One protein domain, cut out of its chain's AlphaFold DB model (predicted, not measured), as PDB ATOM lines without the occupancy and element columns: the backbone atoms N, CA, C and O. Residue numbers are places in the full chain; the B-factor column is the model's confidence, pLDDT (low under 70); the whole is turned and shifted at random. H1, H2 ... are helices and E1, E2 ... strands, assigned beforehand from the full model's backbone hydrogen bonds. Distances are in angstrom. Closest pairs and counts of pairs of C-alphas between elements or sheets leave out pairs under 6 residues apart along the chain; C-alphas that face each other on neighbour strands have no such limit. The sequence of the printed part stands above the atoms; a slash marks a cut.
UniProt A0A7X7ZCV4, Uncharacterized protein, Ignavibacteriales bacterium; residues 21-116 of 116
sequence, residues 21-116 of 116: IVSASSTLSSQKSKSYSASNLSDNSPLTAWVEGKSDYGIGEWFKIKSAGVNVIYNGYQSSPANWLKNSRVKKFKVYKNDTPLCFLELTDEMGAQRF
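AT A GLANCE: This is residues 21 to 116 of the 116 residues of an uncharacterized protein of Ignavibacteriales bacterium (UniProt A0A7X7ZCV4). This has little regular structure: three separate two-stranded antiparallel ribbons, E4-E5, E1-E2 and E3-E6, are joined by loops, with two short helices. The 96 printed residues include E1, H1, E2, E3, H2, E4, E5, E6 in that order, class mixed, with 38 residues in named elements. The whole is compact, radius of gyration of the C-alphas 13.0 A, spanning 38 by 26 by 25 A.

IN THESE COORDINATES: Find C-alpha 92 at (-17.458, 26.131, -54.896), where E4, residues 92 to 97, begins; E5, residues 100 to 106, is 18.1 A from first to last C-alpha and ends at C-alpha 106 at (-21.592, 24.947, -55.705). Find E1 at 21 to 24, H1 at 38 to 42, E2 at 63 to 66, E3 at 72 to 74, H2 at 81 to 86, E6 at 113 to 115.

HOW THE PARTS SIT: In hairpin E4 and E5, N 93 and O 105 are 2.8 A apart. E2 and E4 are near each other. Across E1 and E2, N 22 and O 64 are 2.8 A apart; across E3 and E6, N 73 and O 114, 2.9 A. The closest C-alphas of E1 and H1, Ala 24 and Ala 38, are 6.2 A apart. H2 and E5 are apart. H2 has every O i to N i+4 pair within hydrogen-bond range; H1 has 0 of 1, but 2 of 2 O i to N i+3.

THE WHOLE: The farthest C-alphas, Lys 32 and Thr 100, are 38.7 A apart. The printed part has no cut; links E1 to H1 and H1 to E2 are long; no printed residue is under 70 in pLDDT.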
ATOM      1  N   ILE A  21     -11.220   9.868 -43.923       94.38
ATOM      2  CA  ILE A  21     -10.282  10.917 -44.330       94.38
ATOM      3  C   ILE A  21      -8.965  10.291 -44.789       94.38
ATOM      4  O   ILE A  21      -8.388   9.458 -44.094       94.38
ATOM      5  N   VAL A  22      -8.509  10.662 -45.986       95.69
ATOM      6  CA  VAL A  22      -7.227  10.216 -46.551       95.69
ATOM      7  C   VAL A  22      -6.148  11.247 -46.254       95.69
ATOM      8  O   VAL A  22      -5.104  10.896 -45.718       95.69
ATOM      9  N   SER A  23      -6.396  12.508 -46.604       96.81
ATOM     10  CA  SER A  23      -5.450  13.607 -46.396       96.81
ATOM     11  C   SER A  23      -6.128  14.963 -46.599       96.81
ATOM     12  O   SER A  23      -7.211  15.041 -47.177       96.81
ATOM     13  N   ALA A  24      -5.455  16.032 -46.185       98.12
ATOM     14  CA  ALA A  24      -5.785  17.410 -46.533       98.12
ATOM     15  C   ALA A  24      -4.521  18.144 -46.997       98.12
ATOM     16  O   ALA A  24      -3.412  17.713 -46.680       98.12
ATOM     17  N   SER A  25      -4.687  19.230 -47.750       98.19
ATOM     18  CA  SER A  25      -3.585  20.080 -48.222       98.19
ATOM     19  C   SER A  25      -2.765  20.654 -47.072       98.19
ATOM     20  O   SER A  25      -1.539  20.704 -47.138       98.19
ATOM     21  N   SER A  26      -3.453  21.087 -46.020       98.19
ATOM     22  CA  SER A  26      -2.866  21.637 -44.807       98.19
ATOM     23  C   SER A  26      -3.860  21.553 -43.645       98.19
ATOM     24  O   SER A  26      -4.984  21.061 -43.781       98.19
ATOM     25  N   THR A  27      -3.442  21.988 -42.461       98.00
ATOM     26  CA  THR A  27      -4.302  22.081 -41.278       98.00
ATOM     27  C   THR A  27      -3.846  23.251 -40.421       98.00
ATOM     28  O   THR A  27      -2.648  23.403 -40.176       98.00
ATOM     29  N   LEU A  28      -4.791  24.063 -39.953       98.00
ATOM     30  CA  LEU A  28      -4.540  25.113 -38.982       98.00
ATOM     31  C   LEU A  28      -4.111  24.484 -37.660       98.00
ATOM     32  O   LEU A  28      -4.798  23.619 -37.109       98.00
ATOM     33  N   SER A  29      -2.983  24.948 -37.128       97.44
ATOM     34  CA  SER A  29      -2.514  24.536 -35.809       97.44
ATOM     35  C   SER A  29      -3.600  24.740 -34.756       97.44
ATOM     36  O   SER A  29      -4.335  25.730 -34.776       97.44
ATOM     37  N   SER A  30      -3.682  23.811 -33.804       96.88
ATOM     38  CA  SER A  30      -4.624  23.907 -32.691       96.88
ATOM     39  C   SER A  30      -4.468  25.229 -31.943       96.88
ATOM     40  O   SER A  30      -3.352  25.681 -31.678       96.88
ATOM     41  N   GLN A  31      -5.590  25.824 -31.550       95.75
ATOM     42  CA  GLN A  31      -5.625  27.078 -30.807       95.75
ATOM     43  C   GLN A  31      -6.426  26.880 -29.526       95.75
ATOM     44  O   GLN A  31      -7.620  26.572 -29.567       95.75
ATOM     45  N   LYS A  32      -5.790  27.108 -28.373       93.88
ATOM     46  CA  LYS A  32      -6.388  26.834 -27.056       93.88
ATOM     47  C   LYS A  32      -6.870  25.372 -26.999       93.88
ATOM     48  O   LYS A  32      -6.088  24.471 -27.267       93.88
ATOM     49  N   SER A  33      -8.142  25.137 -26.685       93.06
ATOM     50  CA  SER A  33      -8.766  23.810 -26.638       93.06
ATOM     51  C   SER A  33      -9.343  23.334 -27.979       93.06
ATOM     52  O   SER A  33      -9.991  22.292 -28.021       93.06
ATOM     53  N   LYS A  34      -9.162  24.088 -29.072       95.44
ATOM     54  CA  LYS A  34      -9.739  23.769 -30.383       95.44
ATOM     55  C   LYS A  34      -8.712  23.096 -31.287       95.44
ATOM     56  O   LYS A  34      -7.612  23.614 -31.476       95.44
ATOM     57  N   SER A  35      -9.115  21.976 -31.878       96.75
ATOM     58  CA  SER A  35      -8.409  21.311 -32.973       96.75
ATOM     59  C   SER A  35      -9.127  21.590 -34.288       96.75
ATOM     60  O   SER A  35     -10.357  21.629 -34.315       96.75
ATOM     61  N   TYR A  36      -8.358  21.734 -35.366       97.44
ATOM     62  CA  TYR A  36      -8.862  21.950 -36.726       97.44
ATOM     63  C   TYR A  36      -8.429  20.846 -37.699       97.44
ATOM     64  O   TYR A  36      -8.378  21.047 -38.911       97.44
ATOM     65  N   SER A  37      -8.077  19.683 -37.149       97.50
ATOM     66  CA  SER A  37      -7.621  18.507 -37.890       97.50
ATOM     67  C   SER A  37      -8.595  18.090 -38.991       97.50
ATOM     68  O   SER A  37      -9.812  18.170 -38.827       97.50
ATOM     69  N   ALA A  38      -8.058  17.537 -40.080       97.44
ATOM     70  CA  ALA A  38      -8.851  16.922 -41.142       97.44
ATOM     71  C   ALA A  38      -9.785  15.809 -40.625       97.44
ATOM     72  O   ALA A  38     -10.821  15.564 -41.230       97.44
ATOM     73  N   SER A  39      -9.477  15.176 -39.484       95.88
ATOM     74  CA  SER A  39     -10.368  14.207 -38.824       95.88
ATOM     75  C   SER A  39     -11.736  14.788 -38.450       95.88
ATOM     76  O   SER A  39     -12.707  14.040 -38.378       95.88
ATOM     77  N   ASN A  40     -11.831  16.106 -38.263       96.62
ATOM     78  CA  ASN A  40     -13.088  16.789 -37.961       96.62
ATOM     79  C   ASN A  40     -14.077  16.759 -39.145       96.62
ATOM     80  O   ASN A  40     -15.256  17.018 -38.964       96.62
ATOM     81  N   LEU A  41     -13.632  16.428 -40.366       94.69
ATOM     82  CA  LEU A  41     -14.521  16.253 -41.525       94.69
ATOM     83  C   LEU A  41     -15.458  15.040 -41.386       94.69
ATOM     84  O   LEU A  41     -16.421  14.925 -42.142       94.69
ATOM     85  N   SER A  42     -15.162  14.112 -40.471       92.81
ATOM     86  CA  SER A  42     -15.904  12.858 -40.295       92.81
ATOM     87  C   SER A  42     -16.099  12.473 -38.823       92.81
ATOM     88  O   SER A  42     -16.261  11.292 -38.521       92.81
ATOM     89  N   ASP A  43     -16.049  13.432 -37.895       93.25
ATOM     90  CA  ASP A  43     -16.195  13.185 -36.449       93.25
ATOM     91  C   ASP A  43     -17.658  13.220 -35.959       93.25
ATOM     92  O   ASP A  43     -17.923  13.095 -34.765       93.25
ATOM     93  N   ASN A  44     -18.608  13.367 -36.889       90.38
ATOM     94  CA  ASN A  44     -20.047  13.496 -36.637       90.38
ATOM     95  C   ASN A  44     -20.433  14.697 -35.751       90.38
ATOM     96  O   ASN A  44     -21.514  14.699 -35.160       90.38
ATOM     97  N   SER A  45     -19.592  15.732 -35.677       93.88
ATOM     98  CA  SER A  45     -19.868  16.957 -34.931       93.88
ATOM     99  C   SER A  45     -19.939  18.166 -35.868       93.88
ATOM    100  O   SER A  45     -18.941  18.543 -36.470       93.88
ATOM    101  N   PRO A  46     -21.078  18.877 -35.954       92.69
ATOM    102  CA  PRO A  46     -21.130  20.143 -36.686       92.69
ATOM    103  C   PRO A  46     -20.402  21.279 -35.941       92.69
ATOM    104  O   PRO A  46     -20.281  22.388 -36.453       92.69
ATOM    105  N   LEU A  47     -19.952  21.051 -34.700       95.94
ATOM    106  CA  LEU A  47     -19.323  22.079 -33.865       95.94
ATOM    107  C   LEU A  47     -17.797  22.115 -34.001       95.94
ATOM    108  O   LEU A  47     -17.149  23.028 -33.481       95.94
ATOM    109  N   THR A  48     -17.215  21.139 -34.685       97.25
ATOM    110  CA  THR A  48     -15.808  21.103 -35.083       97.25
ATOM    111  C   THR A  48     -15.711  21.414 -36.577       97.25
ATOM    112  O   THR A  48     -16.710  21.491 -37.288       97.25
ATOM    113  N   ALA A  49     -14.506  21.700 -37.057       97.25
ATOM    114  CA  ALA A  49     -14.264  21.905 -38.480       97.25
ATOM    115  C   ALA A  49     -12.830  21.522 -38.817       97.25
ATOM    116  O   ALA A  49     -11.939  21.667 -37.976       97.25
ATOM    117  N   TRP A  50     -12.608  21.074 -40.047       97.94
ATOM    118  CA  TRP A  50     -11.290  21.207 -40.649       97.94
ATOM    119  C   TRP A  50     -11.093  22.663 -41.070       97.94
ATOM    120  O   TRP A  50     -11.998  23.269 -41.644       97.94
ATOM    121  N   VAL A  51      -9.920  23.204 -40.761       97.75
ATOM    122  CA  VAL A  51      -9.476  24.526 -41.213       97.75
ATOM    123  C   VAL A  51      -8.081  24.339 -41.789       97.75
ATOM    124  O   VAL A  51      -7.234  23.676 -41.194       97.75
ATOM    125  N   GLU A  52      -7.863  24.875 -42.972       97.88
ATOM    126  CA  GLU A  52      -6.594  25.015 -43.666       97.88
ATOM    127  C   GLU A  52      -5.585  25.863 -42.878       97.88
ATOM    128  O   GLU A  52      -5.934  26.763 -42.126       97.88
ATOM    129  N   GLY A  53      -4.295  25.594 -43.051       97.12
ATOM    130  CA  GLY A  53      -3.226  26.275 -42.313       97.12
ATOM    131  C   GLY A  53      -2.732  27.581 -42.934       97.12
ATOM    132  O   GLY A  53      -1.732  28.121 -42.461       97.12
ATOM    133  N   LYS A  54      -3.359  28.066 -44.010       95.62
ATOM    134  CA  LYS A  54      -2.941  29.290 -44.707       95.62
ATOM    135  C   LYS A  54      -3.641  30.517 -44.130       95.62
ATOM    136  O   LYS A  54      -4.729  30.430 -43.587       95.62
ATOM    137  N   SER A  55      -3.004  31.679 -44.252       94.06
ATOM    138  CA  SER A  55      -3.554  32.962 -43.787       94.06
ATOM    139  C   SER A  55      -4.455  33.656 -44.819       94.06
ATOM    140  O   SER A  55      -4.755  34.838 -44.665       94.06
ATOM    141  N   ASP A  56      -4.790  32.971 -45.912       95.38
ATOM    142  CA  ASP A  56      -5.627  33.481 -46.996       95.38
ATOM    143  C   ASP A  56      -7.082  32.995 -46.843       95.38
ATOM    144  O   ASP A  56      -7.525  32.654 -45.751       95.38
ATOM    145  N   TYR A  57      -7.864  33.026 -47.925       95.06
ATOM    146  CA  TYR A  57      -9.269  32.604 -47.926       95.06
ATOM    147  C   TYR A  57      -9.469  31.111 -48.261       95.06
ATOM    148  O   TYR A  57     -10.586  30.706 -48.587       95.06
ATOM    149  N   GLY A  58      -8.407  30.299 -48.250       95.94
ATOM    150  CA  GLY A  58      -8.460  28.854 -48.493       95.94
ATOM    151  C   GLY A  58      -8.655  28.452 -49.959       95.94
ATOM    152  O   GLY A  58      -8.989  27.305 -50.260       95.94
ATOM    153  N   ILE A  59      -8.458  29.374 -50.910       97.44
ATOM    154  CA  ILE A  59      -8.597  29.073 -52.341       97.44
ATOM    155  C   ILE A  59      -7.474  28.122 -52.772       97.44
ATOM    156  O   ILE A  59      -6.294  28.453 -52.698       97.44
ATOM    157  N   GLY A  60      -7.855  26.950 -53.283       97.31
ATOM    158  CA  GLY A  60      -6.919  25.903 -53.707       97.31
ATOM    159  C   GLY A  60      -6.582  24.883 -52.617       97.31
ATOM    160  O   GLY A  60      -5.905  23.897 -52.909       97.31
ATOM    161  N   GLU A  61      -7.085  25.073 -51.396       98.19
ATOM    162  CA  GLU A  61      -7.005  24.066 -50.341       98.19
ATOM    163  C   GLU A  61      -8.011  22.939 -50.597       98.19
ATOM    164  O   GLU A  61      -9.051  23.121 -51.237       98.19
ATOM    165  N   TRP A  62      -7.669  21.736 -50.144       97.88
ATOM    166  CA  TRP A  62      -8.409  20.530 -50.494       97.88
ATOM    167  C   TRP A  62      -8.324  19.471 -49.401       97.88
ATOM    168  O   TRP A  62      -7.396  19.437 -48.595       97.88
ATOM    169  N   PHE A  63      -9.272  18.540 -49.439       97.00
ATOM    170  CA  PHE A  63      -9.226  17.293 -48.690       97.00
ATOM    171  C   PHE A  63      -9.570  16.116 -49.608       97.00
ATOM    172  O   PHE A  63     -10.277  16.262 -50.605       97.00
ATOM    173  N   LYS A  64      -9.032  14.940 -49.288       96.19
ATOM    174  CA  LYS A  64      -9.279  13.680 -49.989       96.19
ATOM    175  C   LYS A  64      -9.908  12.705 -49.010       96.19
ATOM    176  O   LYS A  64      -9.419  12.532 -47.893       96.19
ATOM    177  N   ILE A  65     -10.976  12.049 -49.446       93.94
ATOM    178  CA  ILE A  65     -11.725  11.077 -48.650       93.94
ATOM    179  C   ILE A  65     -11.984   9.802 -49.445       93.94
ATOM    180  O   ILE A  65     -11.953   9.800 -50.675       93.94
ATOM    181  N   LYS A  66     -12.251   8.718 -48.722       92.38
ATOM    182  CA  LYS A  66     -12.853   7.492 -49.240       92.38
ATOM    183  C   LYS A  66     -14.232   7.359 -48.615       92.38
ATOM    184  O   LYS A  66     -14.367   7.464 -47.402       92.38
ATOM    185  N   SER A  67     -15.243   7.149 -49.441       87.81
ATOM    186  CA  SER A  67     -16.605   6.922 -48.978       87.81
ATOM    187  C   SER A  67     -17.397   6.193 -50.057       87.81
ATOM    188  O   SER A  67     -17.101   6.352 -51.244       87.81
ATOM    189  N   ALA A  68     -18.400   5.415 -49.646       83.38
ATOM    190  CA  ALA A  68     -19.393   4.856 -50.560       83.38
ATOM    191  C   ALA A  68     -20.286   5.951 -51.180       83.38
ATOM    192  O   ALA A  68     -20.799   5.773 -52.284       83.38
ATOM    193  N   GLY A  69     -20.422   7.097 -50.506       75.19
ATOM    194  CA  GLY A  69     -21.149   8.267 -50.989       75.19
ATOM    195  C   GLY A  69     -20.959   9.463 -50.060       75.19
ATOM    196  O   GLY A  69     -20.934   9.322 -48.840       75.19
ATOM    197  N   VAL A  70     -20.817  10.652 -50.638       75.44
ATOM    198  CA  VAL A  70     -20.708  11.907 -49.890       75.44
ATOM    199  C   VAL A  70     -21.912  12.733 -50.271       75.44
ATOM    200  O   VAL A  70     -21.964  13.248 -51.379       75.44
ATOM    201  N   ASN A  71     -22.872  12.811 -49.355       83.12
ATOM    202  CA  ASN A  71     -24.189  13.373 -49.657       83.12
ATOM    203  C   ASN A  71     -24.531  14.548 -48.736       83.12
ATOM    204  O   ASN A  71     -25.657  15.038 -48.763       83.12
ATOM    205  N   VAL A  72     -23.627  14.909 -47.816       91.50
ATOM    206  CA  VAL A  72     -23.840  15.964 -46.820       91.50
ATOM    207  C   VAL A  72     -22.538  16.692 -46.547       91.50
ATOM    208  O   VAL A  72     -21.522  16.054 -46.281       91.50
ATOM    209  N   ILE A  73     -22.591  18.020 -46.527       93.75
ATOM    210  CA  ILE A  73     -21.534  18.861 -45.975       93.75
ATOM    211  C   ILE A  73     -22.125  19.908 -45.032       93.75
ATOM    212  O   ILE A  73     -23.186  20.470 -45.296       93.75
ATOM    213  N   TYR A  74     -21.422  20.178 -43.936       96.31
ATOM    214  CA  TYR A  74     -21.688  21.315 -43.058       96.31
ATOM    215  C   TYR A  74     -20.639  22.377 -43.368       96.31
ATOM    216  O   TYR A  74     -19.503  22.302 -42.910       96.31
ATOM    217  N   ASN A  75     -20.996  23.324 -44.233       96.31
ATOM    218  CA  ASN A  75     -20.049  24.306 -44.745       96.31
ATOM    219  C   ASN A  75     -19.752  25.399 -43.705       96.31
ATOM    220  O   ASN A  75     -20.669  25.924 -43.062       96.31
ATOM    221  N   GLY A  76     -18.476  25.767 -43.572       96.56
ATOM    222  CA  GLY A  76     -17.999  26.756 -42.605       96.56
ATOM    223  C   GLY A  76     -17.859  26.233 -41.173       96.56
ATOM    224  O   GLY A  76     -18.260  25.122 -40.839       96.56
ATOM    225  N   TYR A  77     -17.304  27.067 -40.290       97.19
ATOM    226  CA  TYR A  77     -17.086  26.695 -38.891       97.19
ATOM    227  C   TYR A  77     -18.339  26.915 -38.027       97.19
ATOM    228  O   TYR A  77     -18.535  27.981 -37.441       97.19
ATOM    229  N   GLN A  78     -19.179  25.883 -37.914       97.44
ATOM    230  CA  GLN A  78     -20.527  25.971 -37.332       97.44
ATOM    231  C   GLN A  78     -20.606  25.869 -35.794       97.44
ATOM    232  O   GLN A  78     -21.693  25.765 -35.235       97.44
ATOM    233  N   SER A  79     -19.484  25.998 -35.078       96.56
ATOM    234  CA  SER A  79     -19.459  25.983 -33.598       96.56
ATOM    235  C   SER A  79     -20.357  27.030 -32.921       96.56
ATOM    236  O   SER A  79     -20.730  26.867 -31.762       96.56
ATOM    237  N   SER A  80     -20.672  28.124 -33.613       97.38
ATOM    238  CA  SER A  80     -21.708  29.085 -33.235       97.38
ATOM    239  C   SER A  80     -22.104  29.923 -34.457       97.38
ATOM    240  O   SER A  80     -21.293  30.044 -35.382       97.38
ATOM    241  N   PRO A  81     -23.281  30.581 -34.458       97.50
ATOM    242  CA  PRO A  81     -23.655  31.503 -35.536       97.50
ATOM    243  C   PRO A  81     -22.616  32.611 -35.764       97.50
ATOM    244  O   PRO A  81     -22.295  32.961 -36.897       97.50
ATOM    245  N   ALA A  82     -22.021  33.125 -34.683       98.06
ATOM    246  CA  ALA A  82     -20.979  34.142 -34.767       98.06
ATOM    247  C   ALA A  82     -19.695  33.614 -35.427       98.06
ATOM    248  O   ALA A  82     -19.079  34.336 -36.207       98.06
ATOM    249  N   ASN A  83     -19.284  32.377 -35.129       96.50
ATOM    250  CA  ASN A  83     -18.106  31.779 -35.760       96.50
ATOM    251  C   ASN A  83     -18.367  31.478 -37.237       96.50
ATOM    252  O   ASN A  83     -17.508  31.770 -38.063       96.50
ATOM    253  N   TRP A  84     -19.556  30.989 -37.583       97.81
ATOM    254  CA  TRP A  84     -19.922  30.731 -38.973       97.81
ATOM    255  C   TRP A  84     -19.904  32.010 -39.831       97.81
ATOM    256  O   TRP A  84     -19.378  32.006 -40.943       97.81
ATOM    257  N   LEU A  85     -20.390  33.132 -39.285       97.25
ATOM    258  CA  LEU A  85     -20.371  34.431 -39.968       97.25
ATOM    259  C   LEU A  85     -18.965  35.034 -40.098       97.25
ATOM    260  O   LEU A  85     -18.654  35.638 -41.122       97.25
ATOM    261  N   LYS A  86     -18.127  34.901 -39.062       96.38
ATOM    262  CA  LYS A  86     -16.798  35.539 -38.994       96.38
ATOM    263  C   LYS A  86     -15.701  34.793 -39.753       96.38
ATOM    264  O   LYS A  86     -14.625  35.357 -39.926       96.38
ATOM    265  N   ASN A  87     -15.940  33.548 -40.157       95.44
ATOM    266  CA  ASN A  87     -14.973  32.737 -40.889       95.44
ATOM    267  C   ASN A  87     -15.411  32.548 -42.342       95.44
ATOM    268  O   ASN A  87     -16.601  32.582 -42.665       95.44
ATOM    269  N   SER A  88     -14.425  32.324 -43.205       95.69
ATOM    270  CA  SER A  88     -14.637  31.977 -44.608       95.69
ATOM    271  C   SER A  88     -15.406  30.665 -44.749       95.69
ATOM    272  O   SER A  88     -15.368  29.789 -43.881       95.69
ATOM    273  N   ARG A  89     -16.119  30.534 -45.868       96.81
ATOM    274  CA  ARG A  89     -16.951  29.375 -46.206       96.81
ATOM    275  C   ARG A  89     -16.738  29.047 -47.673       96.81
ATOM    276  O   ARG A  89     -16.490  29.944 -48.483       96.81
ATOM    277  N   VAL A  90     -16.824  27.771 -48.026       97.31
ATOM    278  CA  VAL A  90     -16.558  27.355 -49.400       97.31
ATOM    279  C   VAL A  90     -17.732  27.745 -50.283       97.31
ATOM    280  O   VAL A  90     -18.857  27.341 -50.030       97.31
ATOM    281  N   LYS A  91     -17.478  28.498 -51.353       97.50
ATOM    282  CA  LYS A  91     -18.503  28.811 -52.361       97.50
ATOM    283  C   LYS A  91     -18.645  27.706 -53.408       97.50
ATOM    284  O   LYS A  91     -19.737  27.433 -53.894       97.50
ATOM    285  N   LYS A  92     -17.520  27.104 -53.804       97.19
ATOM    286  CA  LYS A  92     -17.458  26.131 -54.896       97.19
ATOM    287  C   LYS A  92     -16.275  25.185 -54.735       97.19
ATOM    288  O   LYS A  92     -15.147  25.642 -54.565       97.19
ATOM    289  N   PHE A  93     -16.523  23.892 -54.893       96.94
ATOM    290  CA  PHE A  93     -15.497  22.865 -55.040       96.94
ATOM    291  C   PHE A  93     -15.324  22.463 -56.503       96.94
ATOM    292  O   PHE A  93     -16.289  22.398 -57.262       96.94
ATOM    293  N   LYS A  94     -14.091  22.120 -56.888       97.44
ATOM    294  CA  LYS A  94     -13.828  21.286 -58.065       97.44
ATOM    295  C   LYS A  94     -13.657  19.850 -57.580       97.44
ATOM    296  O   LYS A  94     -12.681  19.550 -56.895       97.44
ATOM    297  N   VAL A  95     -14.614  18.988 -57.900       95.19
ATOM    298  CA  VAL A  95     -14.675  17.617 -57.386       95.19
ATOM    299  C   VAL A  95     -13.936  16.678 -58.327       95.19
ATOM    300  O   VAL A  95     -14.068  16.777 -59.548       95.19
ATOM    301  N   TYR A  96     -13.179  15.748 -57.751       95.12
ATOM    302  CA  TYR A  96     -12.491  14.684 -58.473       95.12
ATOM    303  C   TYR A  96     -12.953  13.328 -57.946       95.12
ATOM    304  O   TYR A  96     -13.106  13.148 -56.738       95.12
ATOM    305  N   LYS A  97     -13.120  12.357 -58.844       93.12
ATOM    306  CA  LYS A  97     -13.332  10.946 -58.506       93.12
ATOM    307  C   LYS A  97     -12.186  10.145 -59.104       93.12
ATOM    308  O   LYS A  97     -11.997  10.175 -60.315       93.12
ATOM    309  N   ASN A  98     -11.416   9.458 -58.258       91.56
ATOM    310  CA  ASN A  98     -10.216   8.715 -58.667       91.56
ATOM    311  C   ASN A  98      -9.279   9.573 -59.540       91.56
ATOM    312  O   ASN A  98      -8.939   9.204 -60.659       91.56
ATOM    313  N   ASP A  99      -8.967  10.776 -59.045       91.75
ATOM    314  CA  ASP A  99      -8.105  11.781 -59.686       91.75
ATOM    315  C   ASP A  99      -8.588  12.288 -61.069       91.75
ATOM    316  O   ASP A  99      -7.923  13.098 -61.710       91.75
ATOM    317  N   THR A 100      -9.801  11.917 -61.491       96.56
ATOM    318  CA  THR A 100     -10.461  12.442 -62.695       96.56
ATOM    319  C   THR A 100     -11.440  13.561 -62.318       96.56
ATOM    320  O   THR A 100     -12.253  13.353 -61.410       96.56
ATOM    321  N   PRO A 101     -11.401  14.743 -62.971       96.88
ATOM    322  CA  PRO A 101     -12.379  15.803 -62.733       96.88
ATOM    323  C   PRO A 101     -13.806  15.301 -62.975       96.88
ATOM    324  O   PRO A 101     -14.089  14.738 -64.028       96.88
ATOM    325  N   LEU A 102     -14.696  15.520 -62.008       94.31
ATOM    326  CA  LEU A 102     -16.089  15.080 -62.075       94.31
ATOM    327  C   LEU A 102     -17.030  16.250 -62.365       94.31
ATOM    328  O   LEU A 102     -17.776  16.223 -63.339       94.31
ATOM    329  N   CYS A 103     -17.002  17.280 -61.521       94.81
ATOM    330  CA  CYS A 103     -17.898  18.428 -61.627       94.81
ATOM    331  C   CYS A 103     -17.386  19.624 -60.813       94.81
ATOM    332  O   CYS A 103     -16.407  19.531 -60.062       94.81
ATOM    333  N   PHE A 104     -18.082  20.751 -60.949       96.81
ATOM    334  CA  PHE A 104     -18.055  21.815 -59.956       96.81
ATOM    335  C   PHE A 104     -19.274  21.667 -59.046       96.81
ATOM    336  O   PHE A 104     -20.398  21.619 -59.538       96.81
ATOM    337  N   LEU A 105     -19.042  21.592 -57.738       95.56
ATOM    338  CA  LEU A 105     -20.090  21.578 -56.721       95.56
ATOM    339  C   LEU A 105     -20.184  22.977 -56.119       95.56
ATOM    340  O   LEU A 105     -19.236  23.430 -55.476       95.56
ATOM    341  N   GLU A 106     -21.298  23.663 -56.343       96.62
ATOM    342  CA  GLU A 106     -21.592  24.947 -55.705       96.62
ATOM    343  C   GLU A 106     -22.338  24.710 -54.392       96.62
ATOM    344  O   GLU A 106     -23.230  23.866 -54.328       96.62
ATOM    345  N   LEU A 107     -21.946  25.431 -53.343       96.50
ATOM    346  CA  LEU A 107     -22.580  25.356 -52.028       96.50
ATOM    347  C   LEU A 107     -23.382  26.627 -51.768       96.50
ATOM    348  O   LEU A 107     -22.971  27.721 -52.166       96.50
ATOM    349  N   THR A 108     -24.513  26.489 -51.078       96.50
ATOM    350  CA  THR A 108     -25.310  27.643 -50.654       96.50
ATOM    351  C   THR A 108     -24.599  28.377 -49.514       96.50
ATOM    352  O   THR A 108     -23.838  27.782 -48.743       96.50
ATOM    353  N   ASP A 109     -24.823  29.689 -49.390       97.12
ATOM    354  CA  ASP A 109     -24.302  30.480 -48.264       97.12
ATOM    355  C   ASP A 109     -25.246  30.378 -47.059       97.12
ATOM    356  O   ASP A 109     -25.851  31.353 -46.619       97.12
ATOM    357  N   GLU A 110     -25.421  29.153 -46.565       95.88
ATOM    358  CA  GLU A 110     -26.367  28.815 -45.504       95.88
ATOM    359  C   GLU A 110     -25.689  27.967 -44.426       95.88
ATOM    360  O   GLU A 110     -24.913  27.048 -44.715       95.88
ATOM    361  N   MET A 111     -25.987  28.285 -43.164       96.94
ATOM    362  CA  MET A 111     -25.545  27.497 -42.019       96.94
ATOM    363  C   MET A 111     -26.415  26.246 -41.896       96.94
ATOM    364  O   MET A 111     -27.639  26.322 -41.974       96.94
ATOM    365  N   GLY A 112     -25.785  25.105 -41.641       96.88
ATOM    366  CA  GLY A 112     -26.451  23.815 -41.499       96.88
ATOM    367  C   GLY A 112     -25.958  22.779 -42.502       96.88
ATOM    368  O   GLY A 112     -24.890  22.926 -43.102       96.88
ATOM    369  N   ALA A 113     -26.732  21.703 -42.622       95.25
ATOM    370  CA  ALA A 113     -26.451  20.591 -43.517       95.25
ATOM    371  C   ALA A 113     -26.863  20.938 -44.949       95.25
ATOM    372  O   ALA A 113     -28.016  21.291 -45.187       95.25
ATOM    373  N   GLN A 114     -25.962  20.743 -45.904       95.00
ATOM    374  CA  GLN A 114     -26.253  20.856 -47.330       95.00
ATOM    375  C   GLN A 114     -26.099  19.489 -47.984       95.00
ATOM    376  O   GLN A 114     -25.093  18.814 -47.760       95.00
ATOM    377  N   ARG A 115     -27.104  19.072 -48.760       92.44
ATOM    378  CA  ARG A 115     -27.135  17.774 -49.445       92.44
ATOM    379  C   ARG A 115     -26.944  17.946 -50.944       92.44
ATOM    380  O   ARG A 115     -27.474  18.900 -51.506       92.44
ATOM    381  N   PHE A 116     -26.214  17.022 -51.561       86.00
ATOM    382  CA  PHE A 116     -25.907  16.994 -52.991       86.00
ATOM    383  C   PHE A 116     -25.710  15.559 -53.479       86.00
ATOM    384  O   PHE A 116     -25.515  14.670 -52.613       86.00
TER     385      PHE A 116